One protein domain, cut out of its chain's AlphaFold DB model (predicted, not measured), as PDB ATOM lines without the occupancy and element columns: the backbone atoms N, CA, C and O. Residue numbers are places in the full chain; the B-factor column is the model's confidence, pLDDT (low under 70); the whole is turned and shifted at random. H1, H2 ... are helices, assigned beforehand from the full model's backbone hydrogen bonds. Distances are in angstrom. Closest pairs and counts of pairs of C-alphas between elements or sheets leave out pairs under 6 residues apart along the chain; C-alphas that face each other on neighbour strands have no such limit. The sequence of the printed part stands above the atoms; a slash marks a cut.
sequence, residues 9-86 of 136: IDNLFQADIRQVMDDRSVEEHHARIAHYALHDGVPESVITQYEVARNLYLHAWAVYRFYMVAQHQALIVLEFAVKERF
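What this domain is: This is residues 9 to 86 of the 136 residues of an uncharacterized protein of Marinobacter salarius (UniProt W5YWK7). A long helical hairpin, H3 and H4 side by side, runs along a rod; the shorter H2 runs loosely alongside H3 and meets only residues 54 to 58 of it. The small H1 lies beyond one end of these three helices, apart from them, with residues 9 to 16 before it. The printed part has 78 residues with four named helices, in the order H1, H2, H3, H4, and no named strand; the class is all helix. It is only just loose, close to compact, with a radius of gyration of the C-alphas of 14.2 A, and spans 45 by 21 by 20 A.

How they stand to each other: Go from Ile 9 to H1, residues 17 to 20, which touches no helix. Next look at H2, residues 26 to 34, and H3, residues 44 to 59: they form a helical hairpin and touch, with the C-alphas of His 30 and Leu 58 closest at 6.4 A. They run opposite ways at a shallow tilt of 22 degrees, and H3 touches H2 with residues 54 to 58 alone. H4, residues 66 to 86, makes a second helical hairpin with H3, opposite ways at a shallow tilt of 14 degrees. They touch, and their closest C-alphas, of Ala 53 and Ala 70, are 4.7 A apart. H2 and H4 are apart. In H2 and H4 every O i to N i+4 pair is within hydrogen-bond range, in H3 11 of 12; H1 is too short for such a pair.

Where its parts are: Find C-alpha 17 at (-26.509, -36.600, 34.801), where H1 begins; it is 4.9 A long. H2 is 12.2 A long. From C-alpha 44 at (-16.269, -6.512, 18.477), H3 runs 22.4 A to C-alpha 59. H4 runs 30.2 A from C-alpha 66 to C-alpha 86 at (-2.677, -1.879, 26.603).

The domain as a whole: The C-alphas farthest apart, of Asp 10 and Phe 86, are 47.4 A from each other. The printed part has no cut. The link from H1 to H2 is tight; those from H2 to H3 and from H3 to H4 are short. Look at residues 21 to 23 for pLDDT under 70; the mean of the printed part is 91.9.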
ATOM      1  N   ILE A   9     -27.917 -38.797  18.725       91.06
ATOM      2  CA  ILE A   9     -28.978 -37.857  18.338       91.06
ATOM      3  C   ILE A   9     -30.093 -37.833  19.401       91.06
ATOM      4  O   ILE A   9     -30.596 -36.762  19.732       91.06
ATOM      5  N   ASP A  10     -30.409 -38.984  20.001       89.31
ATOM      6  CA  ASP A  10     -31.506 -39.129  20.967       89.31
ATOM      7  C   ASP A  10     -31.245 -38.416  22.299       89.31
ATOM      8  O   ASP A  10     -32.178 -37.956  22.960       89.31
ATOM      9  N   ASN A  11     -29.975 -38.310  22.704       86.56
ATOM     10  CA  ASN A  11     -29.590 -37.681  23.964       86.56
ATOM     11  C   ASN A  11     -28.875 -36.338  23.784       86.56
ATOM     12  O   ASN A  11     -28.486 -35.737  24.779       86.56
ATOM     13  N   LEU A  12     -28.742 -35.811  22.564       84.50
ATOM     14  CA  LEU A  12     -27.968 -34.598  22.272       84.50
ATOM     15  C   LEU A  12     -28.356 -33.393  23.149       84.50
ATOM     16  O   LEU A  12     -27.481 -32.680  23.635       84.50
ATOM     17  N   PHE A  13     -29.657 -33.204  23.388       83.25
ATOM     18  CA  PHE A  13     -30.212 -32.062  24.131       83.25
ATOM     19  C   PHE A  13     -30.578 -32.372  25.587       83.25
ATOM     20  O   PHE A  13     -31.063 -31.496  26.300       83.25
ATOM     21  N   GLN A  14     -30.366 -33.607  26.045       86.69
ATOM     22  CA  GLN A  14     -30.693 -33.985  27.418       86.69
ATOM     23  C   GLN A  14     -29.660 -33.418  28.400       86.69
ATOM     24  O   GLN A  14     -28.481 -33.289  28.068       86.69
ATOM     25  N   ALA A  15     -30.078 -33.100  29.623       86.88
ATOM     26  CA  ALA A  15     -29.154 -32.644  30.658       86.88
ATOM     27  C   ALA A  15     -28.068 -33.701  30.942       86.88
ATOM     28  O   ALA A  15     -28.303 -34.907  30.828       86.88
ATOM     29  N   ASP A  16     -26.857 -33.265  31.296       87.38
ATOM     30  CA  ASP A  16     -25.855 -34.171  31.866       87.38
ATOM     31  C   ASP A  16     -26.383 -34.735  33.194       87.38
ATOM     32  O   ASP A  16     -27.019 -34.013  33.960       87.38
ATOM     33  N   ILE A  17     -26.091 -35.996  33.522       84.00
ATOM     34  CA  ILE A  17     -26.509 -36.600  34.801       84.00
ATOM     35  C   ILE A  17     -26.036 -35.782  36.015       84.00
ATOM     36  O   ILE A  17     -26.698 -35.749  37.050       84.00
ATOM     37  N   ARG A  18     -24.907 -35.076  35.879       83.31
ATOM     38  CA  ARG A  18     -24.367 -34.180  36.909       83.31
ATOM     39  C   ARG A  18     -25.206 -32.913  37.085       83.31
ATOM     40  O   ARG A  18     -25.189 -32.363  38.178       83.31
ATOM     41  N   GLN A  19     -25.926 -32.485  36.045       79.62
ATOM     42  CA  GLN A  19     -26.935 -31.426  36.139       79.62
ATOM     43  C   GLN A  19     -28.270 -31.952  36.646       79.62
ATOM     44  O   GLN A  19     -28.973 -31.215  37.300       79.62
ATOM     45  N   VAL A  20     -28.630 -33.215  36.405       70.94
ATOM     46  CA  VAL A  20     -29.886 -33.778  36.946       70.94
ATOM     47  C   VAL A  20     -29.867 -33.849  38.480       70.94
ATOM     48  O   VAL A  20     -30.910 -33.778  39.118       70.94
ATOM     49  N   MET A  21     -28.682 -33.968  39.091       67.94
ATOM     50  CA  MET A  21     -28.519 -33.876  40.551       67.94
ATOM     51  C   MET A  21     -28.607 -32.441  41.092       67.94
ATOM     52  O   MET A  21     -28.659 -32.244  42.305       67.94
ATOM     53  N   ASP A  22     -28.559 -31.450  40.212       69.38
ATOM     54  CA  ASP A  22     -28.688 -30.038  40.520       69.38
ATOM     55  C   ASP A  22     -30.125 -29.640  40.158       69.38
ATOM     56  O   ASP A  22     -30.524 -29.724  39.007       69.38
ATOM     57  N   ASP A  23     -30.939 -29.260  41.141       66.25
ATOM     58  CA  ASP A  23     -32.391 -29.023  40.990       66.25
ATOM     59  C   ASP A  23     -32.734 -27.753  40.175       66.25
ATOM     60  O   ASP A  23     -33.752 -27.100  40.380       66.25
ATOM     61  N   ARG A  24     -31.836 -27.336  39.281       78.88
ATOM     62  CA  ARG A  24     -31.970 -26.138  38.459       78.88
ATOM     63  C   ARG A  24     -32.530 -26.495  37.097       78.88
ATOM     64  O   ARG A  24     -32.272 -27.568  36.554       78.88
ATOM     65  N   SER A  25     -33.260 -25.562  36.500       89.50
ATOM     66  CA  SER A  25     -33.704 -25.708  35.115       89.50
ATOM     67  C   SER A  25     -32.678 -25.135  34.128       89.50
ATOM     68  O   SER A  25     -31.801 -24.337  34.481       89.50
ATOM     69  N   VAL A  26     -32.796 -25.510  32.851       90.25
ATOM     70  CA  VAL A  26     -31.949 -24.943  31.789       90.25
ATOM     71  C   VAL A  26     -32.203 -23.440  31.606       90.25
ATOM     72  O   VAL A  26     -31.280 -22.687  31.293       90.25
ATOM     73  N   GLU A  27     -33.428 -22.976  31.861       92.38
ATOM     74  CA  GLU A  27     -33.816 -21.565  31.834       92.38
ATOM     75  C   GLU A  27     -33.106 -20.771  32.935       92.38
ATOM     76  O   GLU A  27     -32.592 -19.681  32.676       92.38
ATOM     77  N   GLU A  28     -33.016 -21.326  34.147       91.75
ATOM     78  CA  GLU A  28     -32.263 -20.721  35.248       91.75
ATOM     79  C   GLU A  28     -30.762 -20.668  34.947       91.75
ATOM     80  O   GLU A  28     -30.107 -19.649  35.194       91.75
ATOM     81  N   HIS A  29     -30.208 -21.741  34.373       91.38
ATOM     82  CA  HIS A  29     -28.814 -21.768  33.925       91.38
ATOM     83  C   HIS A  29     -28.542 -20.689  32.875       91.38
ATOM     84  O   HIS A  29     -27.602 -19.903  33.018       91.38
ATOM     85  N   HIS A  30     -29.410 -20.582  31.868       94.88
ATOM     86  CA  HIS A  30     -29.335 -19.542  30.847       94.88
ATOM     87  C   HIS A  30     -29.414 -18.133  31.453       94.88
ATOM     88  O   HIS A  30     -28.553 -17.295  31.173       94.88
ATOM     89  N   ALA A  31     -30.399 -17.869  32.319       94.69
ATOM     90  CA  ALA A  31     -30.597 -16.559  32.941       94.69
ATOM     91  C   ALA A  31     -29.361 -16.097  33.733       94.69
ATOM     92  O   ALA A  31     -28.982 -14.924  33.678       94.69
ATOM     93  N   ARG A  32     -28.678 -17.021  34.419       92.31
ATOM     94  CA  ARG A  32     -27.435 -16.723  35.145       92.31
ATOM     95  C   ARG A  32     -26.285 -16.349  34.219       92.31
ATOM     96  O   ARG A  32     -25.523 -15.444  34.545       92.31
ATOM     97  N   ILE A  33     -26.148 -17.024  33.080       94.88
ATOM     98  CA  ILE A  33     -25.092 -16.723  32.101       94.88
ATOM     99  C   ILE A  33     -25.363 -15.384  31.413       94.88
ATOM    100  O   ILE A  33     -24.438 -14.592  31.222       94.88
ATOM    101  N   ALA A  34     -26.628 -15.103  31.085       95.06
ATOM    102  CA  ALA A  34     -27.039 -13.876  30.409       95.06
ATOM    103  C   ALA A  34     -26.624 -12.607  31.177       95.06
ATOM    104  O   ALA A  34     -26.258 -11.610  30.556       95.06
ATOM    105  N   HIS A  35     -26.591 -12.669  32.516       92.81
ATOM    106  CA  HIS A  35     -26.151 -11.568  33.378       92.81
ATOM    107  C   HIS A  35     -24.696 -11.127  33.138       92.81
ATOM    108  O   HIS A  35     -24.342  -9.990  33.436       92.81
ATOM    109  N   TYR A  36     -23.849 -11.993  32.577       93.88
ATOM    110  CA  TYR A  36     -22.435 -11.706  32.324       93.88
ATOM    111  C   TYR A  36     -22.163 -11.160  30.914       93.88
ATOM    112  O   TYR A  36     -21.057 -11.299  30.406       93.88
ATOM    113  N   ALA A  37     -23.150 -10.561  30.240       93.50
ATOM    114  CA  ALA A  37     -22.922  -9.894  28.956       93.50
ATOM    115  C   ALA A  37     -21.862  -8.782  29.066       93.50
ATOM    116  O   ALA A  37     -21.816  -8.041  30.050       93.50
ATOM    117  N   LEU A  38     -21.010  -8.658  28.046       93.69
ATOM    118  CA  LEU A  38     -20.082  -7.530  27.952       93.69
ATOM    119  C   LEU A  38     -20.830  -6.264  27.530       93.69
ATOM    120  O   LEU A  38     -21.844  -6.330  26.843       93.69
ATOM    121  N   HIS A  39     -20.313  -5.105  27.935       91.69
ATOM    122  CA  HIS A  39     -20.872  -3.816  27.531       91.69
ATOM    123  C   HIS A  39     -20.485  -3.457  26.084       91.69
ATOM    124  O   HIS A  39     -19.392  -3.797  25.629       91.69
ATOM    125  N   ASP A  40     -21.305  -2.649  25.409       89.50
ATOM    126  CA  ASP A  40     -21.155  -2.282  23.980       89.50
ATOM    127  C   ASP A  40     -19.875  -1.503  23.627       89.50
ATOM    128  O   ASP A  40     -19.545  -1.291  22.467       89.50
ATOM    129  N   GLY A  41     -19.136  -1.048  24.638       90.94
ATOM    130  CA  GLY A  41     -17.861  -0.347  24.460       90.94
ATOM    131  C   GLY A  41     -16.657  -1.282  24.330       90.94
ATOM    132  O   GLY A  41     -15.531  -0.803  24.188       90.94
ATOM    133  N   VAL A  42     -16.860  -2.596  24.449       94.12
ATOM    134  CA  VAL A  42     -15.813  -3.592  24.221       94.12
ATOM    135  C   VAL A  42     -15.639  -3.801  22.708       94.12
ATOM    136  O   VAL A  42     -16.632  -3.856  21.991       94.12
ATOM    137  N   PRO A  43     -14.404  -3.937  22.188       94.94
ATOM    138  CA  PRO A  43     -14.191  -4.215  20.771       94.94
ATOM    139  C   PRO A  43     -14.926  -5.474  20.290       94.94
ATOM    140  O   PRO A  43     -14.908  -6.507  20.963       94.94
ATOM    141  N   GLU A  44     -15.496  -5.417  19.084       95.69
ATOM    142  CA  GLU A  44     -16.269  -6.512  18.477       95.69
ATOM    143  C   GLU A  44     -15.485  -7.834  18.403       95.69
ATOM    144  O   GLU A  44     -16.034  -8.910  18.648       95.69
ATOM    145  N   SER A  45     -14.177  -7.763  18.146       96.19
ATOM    146  CA  SER A  45     -13.287  -8.928  18.115       96.19
ATOM    147  C   SER A  45     -13.214  -9.664  19.460       96.19
ATOM    148  O   SER A  45     -13.098 -10.890  19.489       96.19
ATOM    149  N   VAL A  46     -13.303  -8.934  20.576       97.19
ATOM    150  CA  VAL A  46     -13.340  -9.491  21.936       97.19
ATOM    151  C   VAL A  46     -14.735 -10.025  22.245       97.19
ATOM    152  O   VAL A  46     -14.847 -11.140  22.754       97.19
ATOM    153  N   ILE A  47     -15.785  -9.265  21.904       97.31
ATOM    154  CA  ILE A  47     -17.186  -9.674  22.096       97.31
ATOM    155  C   ILE A  47     -17.436 -11.013  21.403       97.31
ATOM    156  O   ILE A  47     -17.867 -11.963  22.048       97.31
ATOM    157  N   THR A  48     -17.071 -11.128  20.127       96.81
ATOM    158  CA  THR A  48     -17.283 -12.339  19.322       96.81
ATOM    159  C   THR A  48     -16.692 -13.580  19.994       96.81
ATOM    160  O   THR A  48     -17.361 -14.603  20.126       96.81
ATOM    161  N   GLN A  49     -15.448 -13.502  20.475       97.56
ATOM    162  CA  GLN A  49     -14.810 -14.647  21.127       97.56
ATOM    163  C   GLN A  49     -15.373 -14.925  22.527       97.56
ATOM    164  O   GLN A  49     -15.397 -16.080  22.959       97.56
ATOM    165  N   TYR A  50     -15.813 -13.890  23.246       98.06
ATOM    166  CA  TYR A  50     -16.459 -14.049  24.546       98.06
ATOM    167  C   TYR A  50     -17.825 -14.730  24.423       98.06
ATOM    168  O   TYR A  50     -18.145 -15.617  25.214       98.06
ATOM    169  N   GLU A  51     -18.601 -14.381  23.397       97.81
ATOM    170  CA  GLU A  51     -19.883 -15.023  23.110       97.81
ATOM    171  C   GLU A  51     -19.717 -16.513  22.794       97.81
ATOM    172  O   GLU A  51     -20.513 -17.331  23.253       97.81
ATOM    173  N   VAL A  52     -18.626 -16.911  22.126       97.88
ATOM    174  CA  VAL A  52     -18.275 -18.336  21.976       97.88
ATOM    175  C   VAL A  52     -18.080 -19.006  23.340       97.88
ATOM    176  O   VAL A  52     -18.599 -20.101  23.560       97.88
ATOM    177  N   ALA A  53     -17.383 -18.357  24.280       98.00
ATOM    178  CA  ALA A  53     -17.191 -18.895  25.629       98.00
ATOM    179  C   ALA A  53     -18.522 -19.047  26.386       98.00
ATOM    180  O   ALA A  53     -18.761 -20.087  26.998       98.00
ATOM    181  N   ARG A  54     -19.400 -18.036  26.322       97.31
ATOM    182  CA  ARG A  54     -20.735 -18.052  26.946       97.31
ATOM    183  C   ARG A  54     -21.632 -19.140  26.371       97.31
ATOM    184  O   ARG A  54     -22.212 -19.904  27.137       97.31
ATOM    185  N   ASN A  55     -21.697 -19.250  25.047       96.88
ATOM    186  CA  ASN A  55     -22.480 -20.287  24.378       96.88
ATOM    187  C   ASN A  55     -21.958 -21.681  24.735       96.88
ATOM    188  O   ASN A  55     -22.739 -22.574  25.050       96.88
ATOM    189  N   LEU A  56     -20.636 -21.867  24.785       96.50
ATOM    190  CA  LEU A  56     -20.058 -23.138  25.212       96.50
ATOM    191  C   LEU A  56     -20.380 -23.458  26.681       96.50
ATOM    192  O   LEU A  56     -20.662 -24.608  27.012       96.50
ATOM    193  N   TYR A  57     -20.394 -22.447  27.553       95.88
ATOM    194  CA  TYR A  57     -20.796 -22.598  28.955       95.88
ATOM    195  C   TYR A  57     -22.287 -22.948  29.097       95.88
ATOM    196  O   TYR A  57     -22.666 -23.717  29.981       95.88
ATOM    197  N   LEU A  58     -23.141 -22.422  28.215       94.81
ATOM    198  CA  LEU A  58     -24.551 -22.803  28.136       94.81
ATOM    199  C   LEU A  58     -24.687 -24.273  27.715       94.81
ATOM    200  O   LEU A  58     -25.340 -25.050  28.406       94.81
ATOM    201  N   HIS A  59     -23.989 -24.687  26.653       93.19
ATOM    202  CA  HIS A  59     -23.975 -26.081  26.191       93.19
ATOM    203  C   HIS A  59     -23.361 -27.060  27.201       93.19
ATOM    204  O   HIS A  59     -23.667 -28.253  27.161       93.19
ATOM    205  N   ALA A  60     -22.554 -26.576  28.148       92.81
ATOM    206  CA  ALA A  60     -22.031 -27.397  29.234       92.81
ATOM    207  C   ALA A  60     -23.113 -27.930  30.194       92.81
ATOM    208  O   ALA A  60     -22.847 -28.847  30.971       92.81
ATOM    209  N   TRP A  61     -24.345 -27.419  30.089       91.31
ATOM    210  CA  TRP A  61     -25.531 -28.037  30.680       91.31
ATOM    211  C   TRP A  61     -25.743 -29.478  30.197       91.31
ATOM    212  O   TRP A  61     -26.009 -30.388  30.980       91.31
ATOM    213  N   ALA A  62     -25.593 -29.700  28.891       90.19
ATOM    214  CA  ALA A  62     -25.672 -31.028  28.306       90.19
ATOM    215  C   ALA A  62     -24.335 -31.767  28.447       90.19
ATOM    216  O   ALA A  62     -24.317 -32.961  28.690       90.19
ATOM    217  N   VAL A  63     -23.187 -31.099  28.330       91.31
ATOM    218  CA  VAL A  63     -21.882 -31.782  28.390       91.31
ATOM    219  C   VAL A  63     -21.012 -31.169  29.476       91.31
ATOM    220  O   VAL A  63     -20.331 -30.175  29.240       91.31
ATOM    221  N   TYR A  64     -20.971 -31.780  30.660       89.62
ATOM    222  CA  TYR A  64     -20.306 -31.188  31.826       89.62
ATOM    223  C   TYR A  64     -18.842 -30.784  31.571       89.62
ATOM    224  O   TYR A  64     -18.393 -29.718  31.998       89.62
ATOM    225  N   ARG A  65     -18.064 -31.582  30.823       90.44
ATOM    226  CA  ARG A  65     -16.663 -31.237  30.514       90.44
ATOM    227  C   ARG A  65     -16.495 -29.956  29.697       90.44
ATOM    228  O   ARG A  65     -15.410 -29.371  29.728       90.44
ATOM    229  N   PHE A  66     -17.539 -29.471  29.025       93.56
ATOM    230  CA  PHE A  66     -17.470 -28.200  28.309       93.56
ATOM    231  C   PHE A  66     -17.310 -27.008  29.251       93.56
ATOM    232  O   PHE A  66     -16.777 -25.996  28.808       93.56
ATOM    233  N   TYR A  67     -17.627 -27.118  30.551       93.31
ATOM    234  CA  TYR A  67     -17.335 -26.037  31.500       93.31
ATOM    235  C   TYR A  67     -15.854 -25.676  31.526       93.31
ATOM    236  O   TYR A  67     -15.514 -24.496  31.546       93.31
ATOM    237  N   MET A  68     -14.967 -26.674  31.491       94.12
ATOM    238  CA  MET A  68     -13.523 -26.430  31.517       94.12
ATOM    239  C   MET A  68     -13.056 -25.740  30.234       94.12
ATOM    240  O   MET A  68     -12.249 -24.815  30.286       94.12
ATOM    241  N   VAL A  69     -13.606 -26.146  29.087       96.44
ATOM    242  CA  VAL A  69     -13.275 -25.550  27.787       96.44
ATOM    243  C   VAL A  69     -13.812 -24.119  27.695       96.44
ATOM    244  O   VAL A  69     -13.083 -23.216  27.297       96.44
ATOM    245  N   ALA A  70     -15.048 -23.885  28.139       97.56
ATOM    246  CA  ALA A  70     -15.666 -22.565  28.182       97.56
ATOM    247  C   ALA A  70     -14.900 -21.603  29.098       97.56
ATOM    248  O   ALA A  70     -14.610 -20.473  28.710       97.56
ATOM    249  N   GLN A  71     -14.515 -22.059  30.296       96.56
ATOM    250  CA  GLN A  71     -13.694 -21.272  31.217       96.56
ATOM    251  C   GLN A  71     -12.327 -20.953  30.610       96.56
ATOM    252  O   GLN A  71     -11.889 -19.806  30.661       96.56
ATOM    253  N   HIS A  72     -11.669 -21.936  29.995       97.75
ATOM    254  CA  HIS A  72     -10.390 -21.714  29.327       97.75
ATOM    255  C   HIS A  72     -10.507 -20.679  28.201       97.75
ATOM    256  O   HIS A  72      -9.709 -19.743  28.145       97.75
ATOM    257  N   GLN A  73     -11.546 -20.785  27.367       98.12
ATOM    258  CA  GLN A  73     -11.835 -19.811  26.318       98.12
ATOM    259  C   GLN A  73     -12.054 -18.411  26.904       98.12
ATOM    260  O   GLN A  73     -11.446 -17.454  26.436       98.12
ATOM    261  N   ALA A  74     -12.842 -18.272  27.974       97.81
ATOM    262  CA  ALA A  74     -13.058 -16.981  28.627       97.81
ATOM    263  C   ALA A  74     -11.748 -16.351  29.142       97.81
ATOM    264  O   ALA A  74     -11.544 -15.142  29.013       97.81
ATOM    265  N   LEU A  75     -10.830 -17.160  29.682       97.56
ATOM    266  CA  LEU A  75      -9.516 -16.699  30.142       97.56
ATOM    267  C   LEU A  75      -8.605 -16.258  28.984       97.56
ATOM    268  O   LEU A  75      -7.907 -15.249  29.110       97.56
ATOM    269  N   ILE A  76      -8.634 -16.969  27.852       97.56
ATOM    270  CA  ILE A  76      -7.933 -16.557  26.626       97.56
ATOM    271  C   ILE A  76      -8.471 -15.210  26.138       97.56
ATOM    272  O   ILE A  76      -7.690 -14.304  25.843       97.56
ATOM    273  N   VAL A  77      -9.795 -15.051  26.103       98.00
ATOM    274  CA  VAL A  77     -10.441 -13.809  25.666       98.00
ATOM    275  C   VAL A  77     -10.091 -12.646  26.588       98.00
ATOM    276  O   VAL A  77      -9.802 -11.552  26.106       98.00
ATOM    277  N   LEU A  78     -10.029 -12.876  27.902       96.94
ATOM    278  CA  LEU A  78      -9.562 -11.871  28.857       96.94
ATOM    279  C   LEU A  78      -8.117 -11.447  28.566       96.94
ATOM    280  O   LEU A  78      -7.821 -10.252  28.518       96.94
ATOM    281  N   GLU A  79      -7.208 -12.401  28.349       97.19
ATOM    282  CA  GLU A  79      -5.824 -12.090  27.986       97.19
ATOM    283  C   GLU A  79      -5.750 -11.280  26.681       97.19
ATOM    284  O   GLU A  79      -5.034 -10.274  26.619       97.19
ATOM    285  N   PHE A  80      -6.508 -11.689  25.662       97.06
ATOM    286  CA  PHE A  80      -6.599 -11.000  24.379       97.06
ATOM    287  C   PHE A  80      -7.104  -9.561  24.547       97.06
ATOM    288  O   PHE A  80      -6.431  -8.630  24.111       97.06
ATOM    289  N   ALA A  81      -8.201  -9.355  25.275       96.31
ATOM    290  CA  ALA A  81      -8.778  -8.036  25.522       96.31
ATOM    291  C   ALA A  81      -7.799  -7.082  26.228       96.31
ATOM    292  O   ALA A  81      -7.682  -5.906  25.874       96.31
ATOM    293  N   VAL A  82      -7.052  -7.582  27.217       96.12
ATOM    294  CA  VAL A  82      -6.040  -6.782  27.925       96.12
ATOM    295  C   VAL A  82      -4.881  -6.427  26.990       96.12
ATOM    296  O   VAL A  82      -4.392  -5.292  27.011       96.12
ATOM    297  N   LYS A  83      -4.450  -7.370  26.148       95.56
ATOM    298  CA  LYS A  83      -3.397  -7.147  25.150       95.56
ATOM    299  C   LYS A  83      -3.800  -6.137  24.082       95.56
ATOM    300  O   LYS A  83      -2.978  -5.274  23.777       95.56
ATOM    301  N   GLU A  84      -5.029  -6.210  23.580       94.19
ATOM    302  CA  GLU A  84      -5.600  -5.237  22.642       94.19
ATOM    303  C   GLU A  84      -5.617  -3.836  23.258       94.19
ATOM    304  O   GLU A  84      -5.159  -2.868  22.655       94.19
ATOM    305  N   ARG A  85      -6.057  -3.723  24.517       93.75
ATOM    306  CA  ARG A  85      -6.213  -2.426  25.182       93.75
ATOM    307  C   ARG A  85      -4.896  -1.735  25.537       93.75
ATOM    308  O   ARG A  85      -4.793  -0.516  25.421       93.75
ATOM    309  N   PHE A  86      -3.910  -2.472  26.053       94.50
ATOM    310  CA  PHE A  86      -2.677  -1.879  26.603       94.50
ATOM    311  C   PHE A  86      -1.433  -2.108  25.743       94.50
ATOM    312  O   PHE A  86      -0.386  -1.508  26.007       94.50
TER     313      PHE A  86